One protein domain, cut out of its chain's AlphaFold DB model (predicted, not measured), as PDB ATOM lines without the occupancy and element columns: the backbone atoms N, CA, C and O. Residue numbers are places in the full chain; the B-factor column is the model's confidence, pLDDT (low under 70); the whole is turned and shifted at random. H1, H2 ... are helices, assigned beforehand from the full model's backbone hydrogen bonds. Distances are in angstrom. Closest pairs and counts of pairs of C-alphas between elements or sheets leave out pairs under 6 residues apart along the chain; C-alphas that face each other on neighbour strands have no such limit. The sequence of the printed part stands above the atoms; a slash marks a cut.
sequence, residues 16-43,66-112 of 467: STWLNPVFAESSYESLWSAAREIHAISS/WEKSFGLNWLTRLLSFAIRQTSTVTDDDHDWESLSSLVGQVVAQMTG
ATOM      1  N   SER A  16      -1.262  51.620 -24.660       78.94
ATOM      2  CA  SER A  16      -2.005  52.423 -25.635       78.94
ATOM      3  C   SER A  16      -1.349  52.549 -27.017       78.94
ATOM      4  O   SER A  16      -2.038  52.794 -28.007       78.94
ATOM      5  N   THR A  17      -0.027  52.372 -27.106       78.25
ATOM      6  CA  THR A  17       0.741  52.545 -28.350       78.25
ATOM      7  C   THR A  17       0.743  51.309 -29.243       78.25
ATOM      8  O   THR A  17       1.023  51.422 -30.435       78.25
ATOM      9  N   TRP A  18       0.440  50.132 -28.686       79.75
ATOM     10  CA  TRP A  18       0.557  48.855 -29.397       79.75
ATOM     11  C   TRP A  18      -0.656  47.933 -29.228       79.75
ATOM     12  O   TRP A  18      -0.878  47.057 -30.065       79.75
ATOM     13  N   LEU A  19      -1.492  48.148 -28.209       79.38
ATOM     14  CA  LEU A  19      -2.828  47.569 -28.143       79.38
ATOM     15  C   LEU A  19      -3.747  48.382 -29.059       79.38
ATOM     16  O   LEU A  19      -4.234  49.452 -28.699       79.38
ATOM     17  N   ASN A  20      -3.966  47.868 -30.270       61.56
ATOM     18  CA  ASN A  20      -4.841  48.497 -31.257       61.56
ATOM     19  C   ASN A  20      -6.228  48.834 -30.670       61.56
ATOM     20  O   ASN A  20      -6.776  48.041 -29.892       61.56
ATOM     21  N   PRO A  21      -6.855  49.950 -31.095       53.38
ATOM     22  CA  PRO A  21      -8.247  50.237 -30.783       53.38
ATOM     23  C   PRO A  21      -9.165  49.209 -31.474       53.38
ATOM     24  O   PRO A  21      -9.640  49.408 -32.580       53.38
ATOM     25  N   VAL A  22      -9.409  48.103 -30.766       50.56
ATOM     26  CA  VAL A  22     -10.624  47.270 -30.767       50.56
ATOM     27  C   VAL A  22     -10.998  46.566 -32.096       50.56
ATOM     28  O   VAL A  22     -11.671  47.099 -32.971       50.56
ATOM     29  N   PHE A  23     -10.653  45.268 -32.123       53.62
ATOM     30  CA  PHE A  23     -11.413  44.101 -32.624       53.62
ATOM     31  C   PHE A  23     -11.754  43.928 -34.113       53.62
ATOM     32  O   PHE A  23     -12.277  42.872 -34.458       53.62
ATOM     33  N   ALA A  24     -11.446  44.858 -35.015       48.12
ATOM     34  CA  ALA A  24     -11.824  44.663 -36.423       48.12
ATOM     35  C   ALA A  24     -11.050  43.525 -37.140       48.12
ATOM     36  O   ALA A  24     -11.576  42.950 -38.088       48.12
ATOM     37  N   GLU A  25      -9.835  43.176 -36.683       52.78
ATOM     38  CA  GLU A  25      -8.935  42.222 -37.373       52.78
ATOM     39  C   GLU A  25      -8.200  41.222 -36.444       52.78
ATOM     40  O   GLU A  25      -7.278  40.529 -36.872       52.78
ATOM     41  N   SER A  26      -8.548  41.137 -35.156       67.94
ATOM     42  CA  SER A  26      -7.734  40.393 -34.177       67.94
ATOM     43  C   SER A  26      -8.027  38.885 -34.175       67.94
ATOM     44  O   SER A  26      -9.073  38.450 -33.701       67.94
ATOM     45  N   SER A  27      -7.081  38.074 -34.663       82.94
ATOM     46  CA  SER A  27      -7.111  36.605 -34.557       82.94
ATOM     47  C   SER A  27      -6.890  36.124 -33.116       82.94
ATOM     48  O   SER A  27      -6.268  36.836 -32.322       82.94
ATOM     49  N   TYR A  28      -7.320  34.897 -32.785       85.31
ATOM     50  CA  TYR A  28      -7.066  34.260 -31.480       85.31
ATOM     51  C   TYR A  28      -5.589  34.365 -31.056       85.31
ATOM     52  O   TYR A  28      -5.287  34.825 -29.955       85.31
ATOM     53  N   GLU A  29      -4.665  34.053 -31.970       86.38
ATOM     54  CA  GLU A  29      -3.217  34.119 -31.725       86.38
ATOM     55  C   GLU A  29      -2.732  35.529 -31.364       86.38
ATOM     56  O   GLU A  29      -1.888  35.702 -30.483       86.38
ATOM     57  N   SER A  30      -3.288  36.561 -32.007       85.69
ATOM     58  CA  SER A  30      -2.930  37.953 -31.708       85.69
ATOM     59  C   SER A  30      -3.396  38.376 -30.312       85.69
ATOM     60  O   SER A  30      -2.649  39.028 -29.580       85.69
ATOM     61  N   LEU A  31      -4.597  37.948 -29.910       88.38
ATOM     62  CA  LEU A  31      -5.169  38.232 -28.595       88.38
ATOM     63  C   LEU A  31      -4.405  37.500 -27.489       88.38
ATOM     64  O   LEU A  31      -4.083  38.092 -26.457       88.38
ATOM     65  N   TRP A  32      -4.058  36.236 -27.734       88.62
ATOM     66  CA  TRP A  32      -3.238  35.433 -26.836       88.62
ATOM     67  C   TRP A  32      -1.845  36.036 -26.639       88.62
ATOM     68  O   TRP A  32      -1.383  36.197 -25.506       88.62
ATOM     69  N   SER A  33      -1.181  36.413 -27.736       87.38
ATOM     70  CA  SER A  33       0.142  37.042 -27.691       87.38
ATOM     71  C   SER A  33       0.113  38.351 -26.905       87.38
ATOM     72  O   SER A  33       0.970  38.561 -26.049       87.38
ATOM     73  N   ALA A  34      -0.893  39.199 -27.137       88.88
ATOM     74  CA  ALA A  34      -1.045  40.456 -26.415       88.88
ATOM     75  C   ALA A  34      -1.269  40.232 -24.909       88.88
ATOM     76  O   ALA A  34      -0.585  40.850 -24.096       88.88
ATOM     77  N   ALA A  35      -2.143  39.296 -24.513       88.44
ATOM     78  CA  ALA A  35      -2.351  38.960 -23.102       88.44
ATOM     79  C   ALA A  35      -1.056  38.466 -22.428       88.44
ATOM     80  O   ALA A  35      -0.718  38.907 -21.328       88.44
ATOM     81  N   ARG A  36      -0.281  37.604 -23.104       87.00
ATOM     82  CA  ARG A  36       1.023  37.135 -22.603       87.00
ATOM     83  C   ARG A  36       2.055  38.248 -22.480       87.00
ATOM     84  O   ARG A  36       2.850  38.226 -21.543       87.00
ATOM     85  N   GLU A  37       2.073  39.186 -23.419       87.31
ATOM     86  CA  GLU A  37       3.002  40.313 -23.395       87.31
ATOM     87  C   GLU A  37       2.692  41.249 -22.219       87.31
ATOM     88  O   GLU A  37       3.594  41.561 -21.441       87.31
ATOM     89  N   ILE A  38       1.415  41.580 -21.992       87.38
ATOM     90  CA  ILE A  38       0.995  42.351 -20.809       87.38
ATOM     91  C   ILE A  38       1.361  41.607 -19.518       87.38
ATOM     92  O   ILE A  38       1.877  42.222 -18.583       87.38
ATOM     93  N   HIS A  39       1.148  40.286 -19.465       85.44
ATOM     94  CA  HIS A  39       1.538  39.461 -18.320       85.44
ATOM     95  C   HIS A  39       3.039  39.545 -18.033       85.44
ATOM     96  O   HIS A  39       3.435  39.767 -16.892       85.44
ATOM     97  N   ALA A  40       3.885  39.408 -19.059       83.56
ATOM     98  CA  ALA A  40       5.337  39.478 -18.907       83.56
ATOM     99  C   ALA A  40       5.795  40.853 -18.395       83.56
ATOM    100  O   ALA A  40       6.609  40.930 -17.478       83.56
ATOM    101  N   ILE A  41       5.224  41.932 -18.940       84.12
ATOM    102  CA  ILE A  41       5.510  43.309 -18.516       84.12
ATOM    103  C   ILE A  41       5.077  43.527 -17.060       84.12
ATOM    104  O   ILE A  41       5.805  44.140 -16.282       84.12
ATOM    105  N   SER A  42       3.926  42.975 -16.673       76.69
ATOM    106  CA  SER A  42       3.371  43.099 -15.319       76.69
ATOM    107  C   SER A  42       4.091  42.221 -14.283       76.69
ATOM    108  O   SER A  42       4.114  42.567 -13.104       76.69
ATOM    109  N   SER A  43       4.709  41.113 -14.715       68.88
ATOM    110  CA  SER A  43       5.385  40.121 -13.858       68.88
ATOM    111  C   SER A  43       6.819  40.467 -13.470       68.88
ATOM    112  O   SER A  43       7.342  39.901 -12.512       68.88
ATOM    113  N   TRP A  66      -2.282  55.614 -15.922       72.50
ATOM    114  CA  TRP A  66      -3.179  55.671 -17.072       72.50
ATOM    115  C   TRP A  66      -2.940  54.493 -18.018       72.50
ATOM    116  O   TRP A  66      -3.906  53.848 -18.426       72.50
ATOM    117  N   GLU A  67      -1.687  54.132 -18.297       80.56
ATOM    118  CA  GLU A  67      -1.376  52.938 -19.095       80.56
ATOM    119  C   GLU A  67      -1.870  51.668 -18.403       80.56
ATOM    120  O   GLU A  67      -2.573  50.854 -18.998       80.56
ATOM    121  N   LYS A  68      -1.633  51.542 -17.096       74.06
ATOM    122  CA  LYS A  68      -2.165  50.448 -16.279       74.06
ATOM    123  C   LYS A  68      -3.689  50.349 -16.404       74.06
ATOM    124  O   LYS A  68      -4.214  49.263 -16.651       74.06
ATOM    125  N   SER A  69      -4.392  51.477 -16.282       67.94
ATOM    126  CA  SER A  69      -5.839  51.582 -16.503       67.94
ATOM    127  C   SER A  69      -6.252  51.139 -17.909       67.94
ATOM    128  O   SER A  69      -7.229  50.407 -18.075       67.94
ATOM    129  N   PHE A  70      -5.530  51.595 -18.930       74.44
ATOM    130  CA  PHE A  70      -5.785  51.256 -20.324       74.44
ATOM    131  C   PHE A  70      -5.678  49.741 -20.544       74.44
ATOM    132  O   PHE A  70      -6.618  49.124 -21.052       74.44
ATOM    133  N   GLY A  71      -4.580  49.128 -20.089       80.44
ATOM    134  CA  GLY A  71      -4.344  47.688 -20.192       80.44
ATOM    135  C   GLY A  71      -5.406  46.864 -19.464       80.44
ATOM    136  O   GLY A  71      -5.930  45.905 -20.022       80.44
ATOM    137  N   LEU A  72      -5.808  47.275 -18.260       74.25
ATOM    138  CA  LEU A  72      -6.872  46.613 -17.497       74.25
ATOM    139  C   LEU A  72      -8.240  46.682 -18.178       74.25
ATOM    140  O   LEU A  72      -8.967  45.688 -18.212       74.25
ATOM    141  N   ASN A  73      -8.589  47.837 -18.747       71.50
ATOM    142  CA  ASN A  73      -9.814  47.994 -19.527       71.50
ATOM    143  C   ASN A  73      -9.789  47.113 -20.782       71.50
ATOM    144  O   ASN A  73     -10.793  46.474 -21.106       71.50
ATOM    145  N   TRP A  74      -8.648  47.054 -21.472       82.75
ATOM    146  CA  TRP A  74      -8.463  46.189 -22.634       82.75
ATOM    147  C   TRP A  74      -8.591  44.708 -22.258       82.75
ATOM    148  O   TRP A  74      -9.375  43.989 -22.877       82.75
ATOM    149  N   LEU A  75      -7.914  44.270 -21.191       83.88
ATOM    150  CA  LEU A  75      -7.985  42.901 -20.683       83.88
ATOM    151  C   LEU A  75      -9.400  42.535 -20.238       83.88
ATOM    152  O   LEU A  75      -9.858  41.444 -20.538       83.88
ATOM    153  N   THR A  76     -10.130  43.441 -19.587       74.50
ATOM    154  CA  THR A  76     -11.514  43.183 -19.157       74.50
ATOM    155  C   THR A  76     -12.437  42.983 -20.362       74.50
ATOM    156  O   THR A  76     -13.279  42.090 -20.354       74.50
ATOM    157  N   ARG A  77     -12.247  43.751 -21.445       76.38
ATOM    158  CA  ARG A  77     -12.982  43.543 -22.703       76.38
ATOM    159  C   ARG A  77     -12.591  42.241 -23.393       76.38
ATOM    160  O   ARG A  77     -13.477  41.534 -23.866       76.38
ATOM    161  N   LEU A  78     -11.295  41.925 -23.458       82.69
ATOM    162  CA  LEU A  78     -10.819  40.660 -24.019       82.69
ATOM    163  C   LEU A  78     -11.364  39.473 -23.225       82.69
ATOM    164  O   LEU A  78     -11.810  38.505 -23.832       82.69
ATOM    165  N   LEU A  79     -11.378  39.578 -21.895       78.12
ATOM    166  CA  LEU A  79     -11.995  38.610 -21.005       78.12
ATOM    167  C   LEU A  79     -13.441  38.418 -21.463       78.12
ATOM    168  O   LEU A  79     -13.754  37.361 -22.004       78.12
ATOM    169  N   SER A  80     -14.286  39.454 -21.385       71.00
ATOM    170  CA  SER A  80     -15.693  39.388 -21.815       71.00
ATOM    171  C   SER A  80     -15.896  38.839 -23.233       71.00
ATOM    172  O   SER A  80     -16.910  38.199 -23.490       71.00
ATOM    173  N   PHE A  81     -14.969  39.083 -24.160       78.94
ATOM    174  CA  PHE A  81     -15.023  38.551 -25.520       78.94
ATOM    175  C   PHE A  81     -14.709  37.050 -25.586       78.94
ATOM    176  O   PHE A  81     -15.544  36.297 -26.084       78.94
ATOM    177  N   ALA A  82     -13.555  36.609 -25.069       79.06
ATOM    178  CA  ALA A  82     -13.115  35.205 -25.096       79.06
ATOM    179  C   ALA A  82     -14.180  34.271 -24.503       79.06
ATOM    180  O   ALA A  82     -14.502  33.209 -25.013       79.06
ATOM    181  N   ILE A  83     -14.815  34.775 -23.469       70.12
ATOM    182  CA  ILE A  83     -15.938  34.209 -22.749       70.12
ATOM    183  C   ILE A  83     -17.193  33.954 -23.593       70.12
ATOM    184  O   ILE A  83     -17.825  32.896 -23.486       70.12
ATOM    185  N   ARG A  84     -17.592  34.940 -24.408       72.00
ATOM    186  CA  ARG A  84     -18.768  34.807 -25.276       72.00
ATOM    187  C   ARG A  84     -18.498  33.717 -26.302       72.00
ATOM    188  O   ARG A  84     -19.384  32.904 -26.534       72.00
ATOM    189  N   GLN A  85     -17.260  33.652 -26.800       76.50
ATOM    190  CA  GLN A  85     -16.811  32.609 -27.721       76.50
ATOM    191  C   GLN A  85     -16.868  31.211 -27.089       76.50
ATOM    192  O   GLN A  85     -17.330  30.281 -27.736       76.50
ATOM    193  N   THR A  86     -16.518  31.055 -25.803       68.31
ATOM    194  CA  THR A  86     -16.679  29.777 -25.075       68.31
ATOM    195  C   THR A  86     -18.143  29.326 -24.980       68.31
ATOM    196  O   THR A  86     -18.429  28.131 -24.938       68.31
ATOM    197  N   SER A  87     -19.087  30.272 -24.930       59.28
ATOM    198  CA  SER A  87     -20.522  29.987 -24.771       59.28
ATOM    199  C   SER A  87     -21.235  29.720 -26.106       59.28
ATOM    200  O   SER A  87     -22.274  29.057 -26.131       59.28
ATOM    201  N   THR A  88     -20.701  30.223 -27.223       59.47
ATOM    202  CA  THR A  88     -21.270  30.077 -28.570       59.47
ATOM    203  C   THR A  88     -20.686  28.875 -29.316       59.47
ATOM    204  O   THR A  88     -19.944  29.039 -30.269       59.47
ATOM    205  N   VAL A  89     -21.145  27.682 -28.926       51.44
ATOM    206  CA  VAL A  89     -21.186  26.442 -29.729       51.44
ATOM    207  C   VAL A  89     -19.847  25.754 -30.071       51.44
ATOM    208  O   VAL A  89     -18.832  26.341 -30.407       51.44
ATOM    209  N   THR A  90     -19.945  24.428 -29.975       54.19
ATOM    210  CA  THR A  90     -19.086  23.348 -30.461       54.19
ATOM    211  C   THR A  90     -18.423  23.606 -31.821       54.19
ATOM    212  O   THR A  90     -19.124  24.013 -32.747       54.19
ATOM    213  N   ASP A  91     -17.157  23.182 -31.948       51.06
ATOM    214  CA  ASP A  91     -16.424  22.877 -33.202       51.06
ATOM    215  C   ASP A  91     -15.403  23.919 -33.746       51.06
ATOM    216  O   ASP A  91     -15.291  24.073 -34.957       51.06
ATOM    217  N   ASP A  92     -14.597  24.575 -32.889       58.28
ATOM    218  CA  ASP A  92     -13.462  25.428 -33.322       58.28
ATOM    219  C   ASP A  92     -12.117  25.070 -32.639       58.28
ATOM    220  O   ASP A  92     -12.070  24.766 -31.447       58.28
ATOM    221  N   ASP A  93     -11.012  25.156 -33.397       64.69
ATOM    222  CA  ASP A  93      -9.610  24.802 -33.053       64.69
ATOM    223  C   ASP A  93      -8.957  25.658 -31.931       64.69
ATOM    224  O   ASP A  93      -7.767  25.511 -31.631       64.69
ATOM    225  N   HIS A  94      -9.696  26.580 -31.307       78.38
ATOM    226  CA  HIS A  94      -9.152  27.599 -30.403       78.38
ATOM    227  C   HIS A  94      -9.653  27.462 -28.958       78.38
ATOM    228  O   HIS A  94     -10.851  27.466 -28.680       78.38
ATOM    229  N   ASP A  95      -8.709  27.410 -28.013       84.12
ATOM    230  CA  ASP A  95      -8.964  27.243 -26.578       84.12
ATOM    231  C   ASP A  95      -9.280  28.583 -25.883       84.12
ATOM    232  O   ASP A  95      -8.488  29.165 -25.130       84.12
ATOM    233  N   TRP A  96     -10.476  29.104 -26.161       82.50
ATOM    234  CA  TRP A  96     -10.980  30.341 -25.560       82.50
ATOM    235  C   TRP A  96     -11.085  30.276 -24.028       82.50
ATOM    236  O   TRP A  96     -10.957  31.310 -23.366       82.50
ATOM    237  N   GLU A  97     -11.263  29.082 -23.455       78.69
ATOM    238  CA  GLU A  97     -11.271  28.873 -22.004       78.69
ATOM    239  C   GLU A  97      -9.891  29.180 -21.409       78.69
ATOM    240  O   GLU A  97      -9.783  30.006 -20.495       78.69
ATOM    241  N   SER A  98      -8.820  28.629 -21.984       80.62
ATOM    242  CA  SER A  98      -7.450  28.942 -21.569       80.62
ATOM    243  C   SER A  98      -7.100  30.421 -21.745       80.62
ATOM    244  O   SER A  98      -6.419  30.990 -20.886       80.62
ATOM    245  N   LEU A  99      -7.584  31.076 -22.808       83.94
ATOM    246  CA  LEU A  99      -7.344  32.510 -23.004       83.94
ATOM    247  C   LEU A  99      -8.046  33.329 -21.919       83.94
ATOM    248  O   LEU A  99      -7.444  34.234 -21.343       83.94
ATOM    249  N   SER A 100      -9.297  32.987 -21.599       77.31
ATOM    250  CA  SER A 100     -10.045  33.644 -20.526       77.31
ATOM    251  C   SER A 100      -9.344  33.496 -19.169       77.31
ATOM    252  O   SER A 100      -9.222  34.472 -18.429       77.31
ATOM    253  N   SER A 101      -8.794  32.309 -18.885       73.88
ATOM    254  CA  SER A 101      -8.014  32.039 -17.677       73.88
ATOM    255  C   SER A 101      -6.744  32.888 -17.632       73.88
ATOM    256  O   SER A 101      -6.519  33.590 -16.647       73.88
ATOM    257  N   LEU A 102      -5.946  32.911 -18.707       81.88
ATOM    258  CA  LEU A 102      -4.746  33.746 -18.788       81.88
ATOM    259  C   LEU A 102      -5.080  35.223 -18.561       81.88
ATOM    260  O   LEU A 102      -4.440  35.878 -17.746       81.88
ATOM    261  N   VAL A 103      -6.089  35.751 -19.252       82.44
ATOM    262  CA  VAL A 103      -6.486  37.161 -19.142       82.44
ATOM    263  C   VAL A 103      -6.945  37.491 -17.722       82.44
ATOM    264  O   VAL A 103      -6.529  38.515 -17.180       82.44
ATOM    265  N   GLY A 104      -7.727  36.612 -17.088       71.50
ATOM    266  CA  GLY A 104      -8.077  36.728 -15.673       71.50
ATOM    267  C   GLY A 104      -6.833  36.799 -14.785       71.50
ATOM    268  O   GLY A 104      -6.717  37.686 -13.942       71.50
ATOM    269  N   GLN A 105      -5.841  35.943 -15.032       71.62
ATOM    270  CA  GLN A 105      -4.579  35.970 -14.294       71.62
ATOM    271  C   GLN A 105      -3.845  37.311 -14.434       71.62
ATOM    272  O   GLN A 105      -3.433  37.889 -13.427       71.62
ATOM    273  N   VAL A 106      -3.751  37.851 -15.653       81.31
ATOM    274  CA  VAL A 106      -3.103  39.151 -15.893       81.31
ATOM    275  C   VAL A 106      -3.843  40.286 -15.184       81.31
ATOM    276  O   VAL A 106      -3.209  41.116 -14.535       81.31
ATOM    277  N   VAL A 107      -5.179  40.315 -15.258       76.81
ATOM    278  CA  VAL A 107      -6.000  41.332 -14.577       76.81
ATOM    279  C   VAL A 107      -5.757  41.293 -13.072       76.81
ATOM    280  O   VAL A 107      -5.455  42.324 -12.472       76.81
ATOM    281  N   ALA A 108      -5.830  40.108 -12.467       65.50
ATOM    282  CA  ALA A 108      -5.603  39.934 -11.039       65.50
ATOM    283  C   ALA A 108      -4.209  40.444 -10.629       65.50
ATOM    284  O   ALA A 108      -4.098  41.258  -9.709       65.50
ATOM    285  N   GLN A 109      -3.161  40.066 -11.360       70.12
ATOM    286  CA  GLN A 109      -1.800  40.531 -11.095       70.12
ATOM    287  C   GLN A 109      -1.673  42.058 -11.209       70.12
ATOM    288  O   GLN A 109      -1.152  42.718 -10.309       70.12
ATOM    289  N   MET A 110      -2.212  42.651 -12.278       74.31
ATOM    290  CA  MET A 110      -2.191  44.101 -12.475       74.31
ATOM    291  C   MET A 110      -2.958  44.844 -11.371       74.31
ATOM    292  O   MET A 110      -2.555  45.936 -10.966       74.31
ATOM    293  N   THR A 111      -4.015  44.252 -10.813       66.25
ATOM    294  CA  THR A 111      -4.758  44.823  -9.673       66.25
ATOM    295  C   THR A 111      -4.054  44.655  -8.315       66.25
ATOM    296  O   THR A 111      -4.550  45.161  -7.309       66.25
ATOM    297  N   GLY A 112      -2.881  44.012  -8.265       56.81
ATOM    298  CA  GLY A 112      -2.127  43.779  -7.027       56.81
ATOM    299  C   GLY A 112      -2.603  42.561  -6.228       56.81
ATOM    300  O   GLY A 112      -2.415  42.506  -5.013       56.81
TER     301      GLY A 112
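Overview. This is residues 16 to 43 and 66 to 112 of the 467 residues of an uncharacterized protein of Puccinia graminis f. sp. tritici (UniProt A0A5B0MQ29). Three helices make a compact up-and-down bundle, each running against the one before it: H2, the longest, and H3 form a hairpin, and H1 packs mainly on H3. Residues 16 to 27, with no named element, lead into H1. The printed part has 75 residues, with H1, H2, H3 in order and no named strand, all helix in class; the radius of gyration of the C-alphas is 12.1 A and the spans are 38 by 25 by 17 A.

Along the chain. H1, residues 28 to 43, starts at C-alpha 28 (-7.066, 34.260, -31.480) and measures 22.4 A. H2, residues 66 to 87, measures 31.9 A. H3, residues 96 to 110, measures 20.9 A, ending at C-alpha 110 (-2.191, 44.101, -12.475).

Arrangement. H1 touches H3, closest C-alphas His 39 and Val 106 at 5.2 A, at a shallow tilt of 24 degrees, the same way. Residues 31 to 38 of H1 only just touch residues 71 to 78 of H2, with 3 pairs of C-alphas within 8 A, closest Ala 35 and Leu 75 at 7.3 A; the tilt is steep, 40 degrees, opposite ways. H2 touches H3, closest C-alphas Ala 82 and Trp 96 at 5.3 A, at a shallow 23 degrees, opposite ways. In H1, H2 and H3 every O i to N i+4 pair is within hydrogen-bond range.

Size, cuts and confidence. C-alphas 66 and 91, the farthest apart, are 38.9 A apart. Residues 44 to 65 are not printed; C-alphas 43 and 66 are 18.0 A apart across the cut. The H2 to H3 link is short. Confidence is under 70 in 20 residues, among them 20 to 26 and 86 to 93.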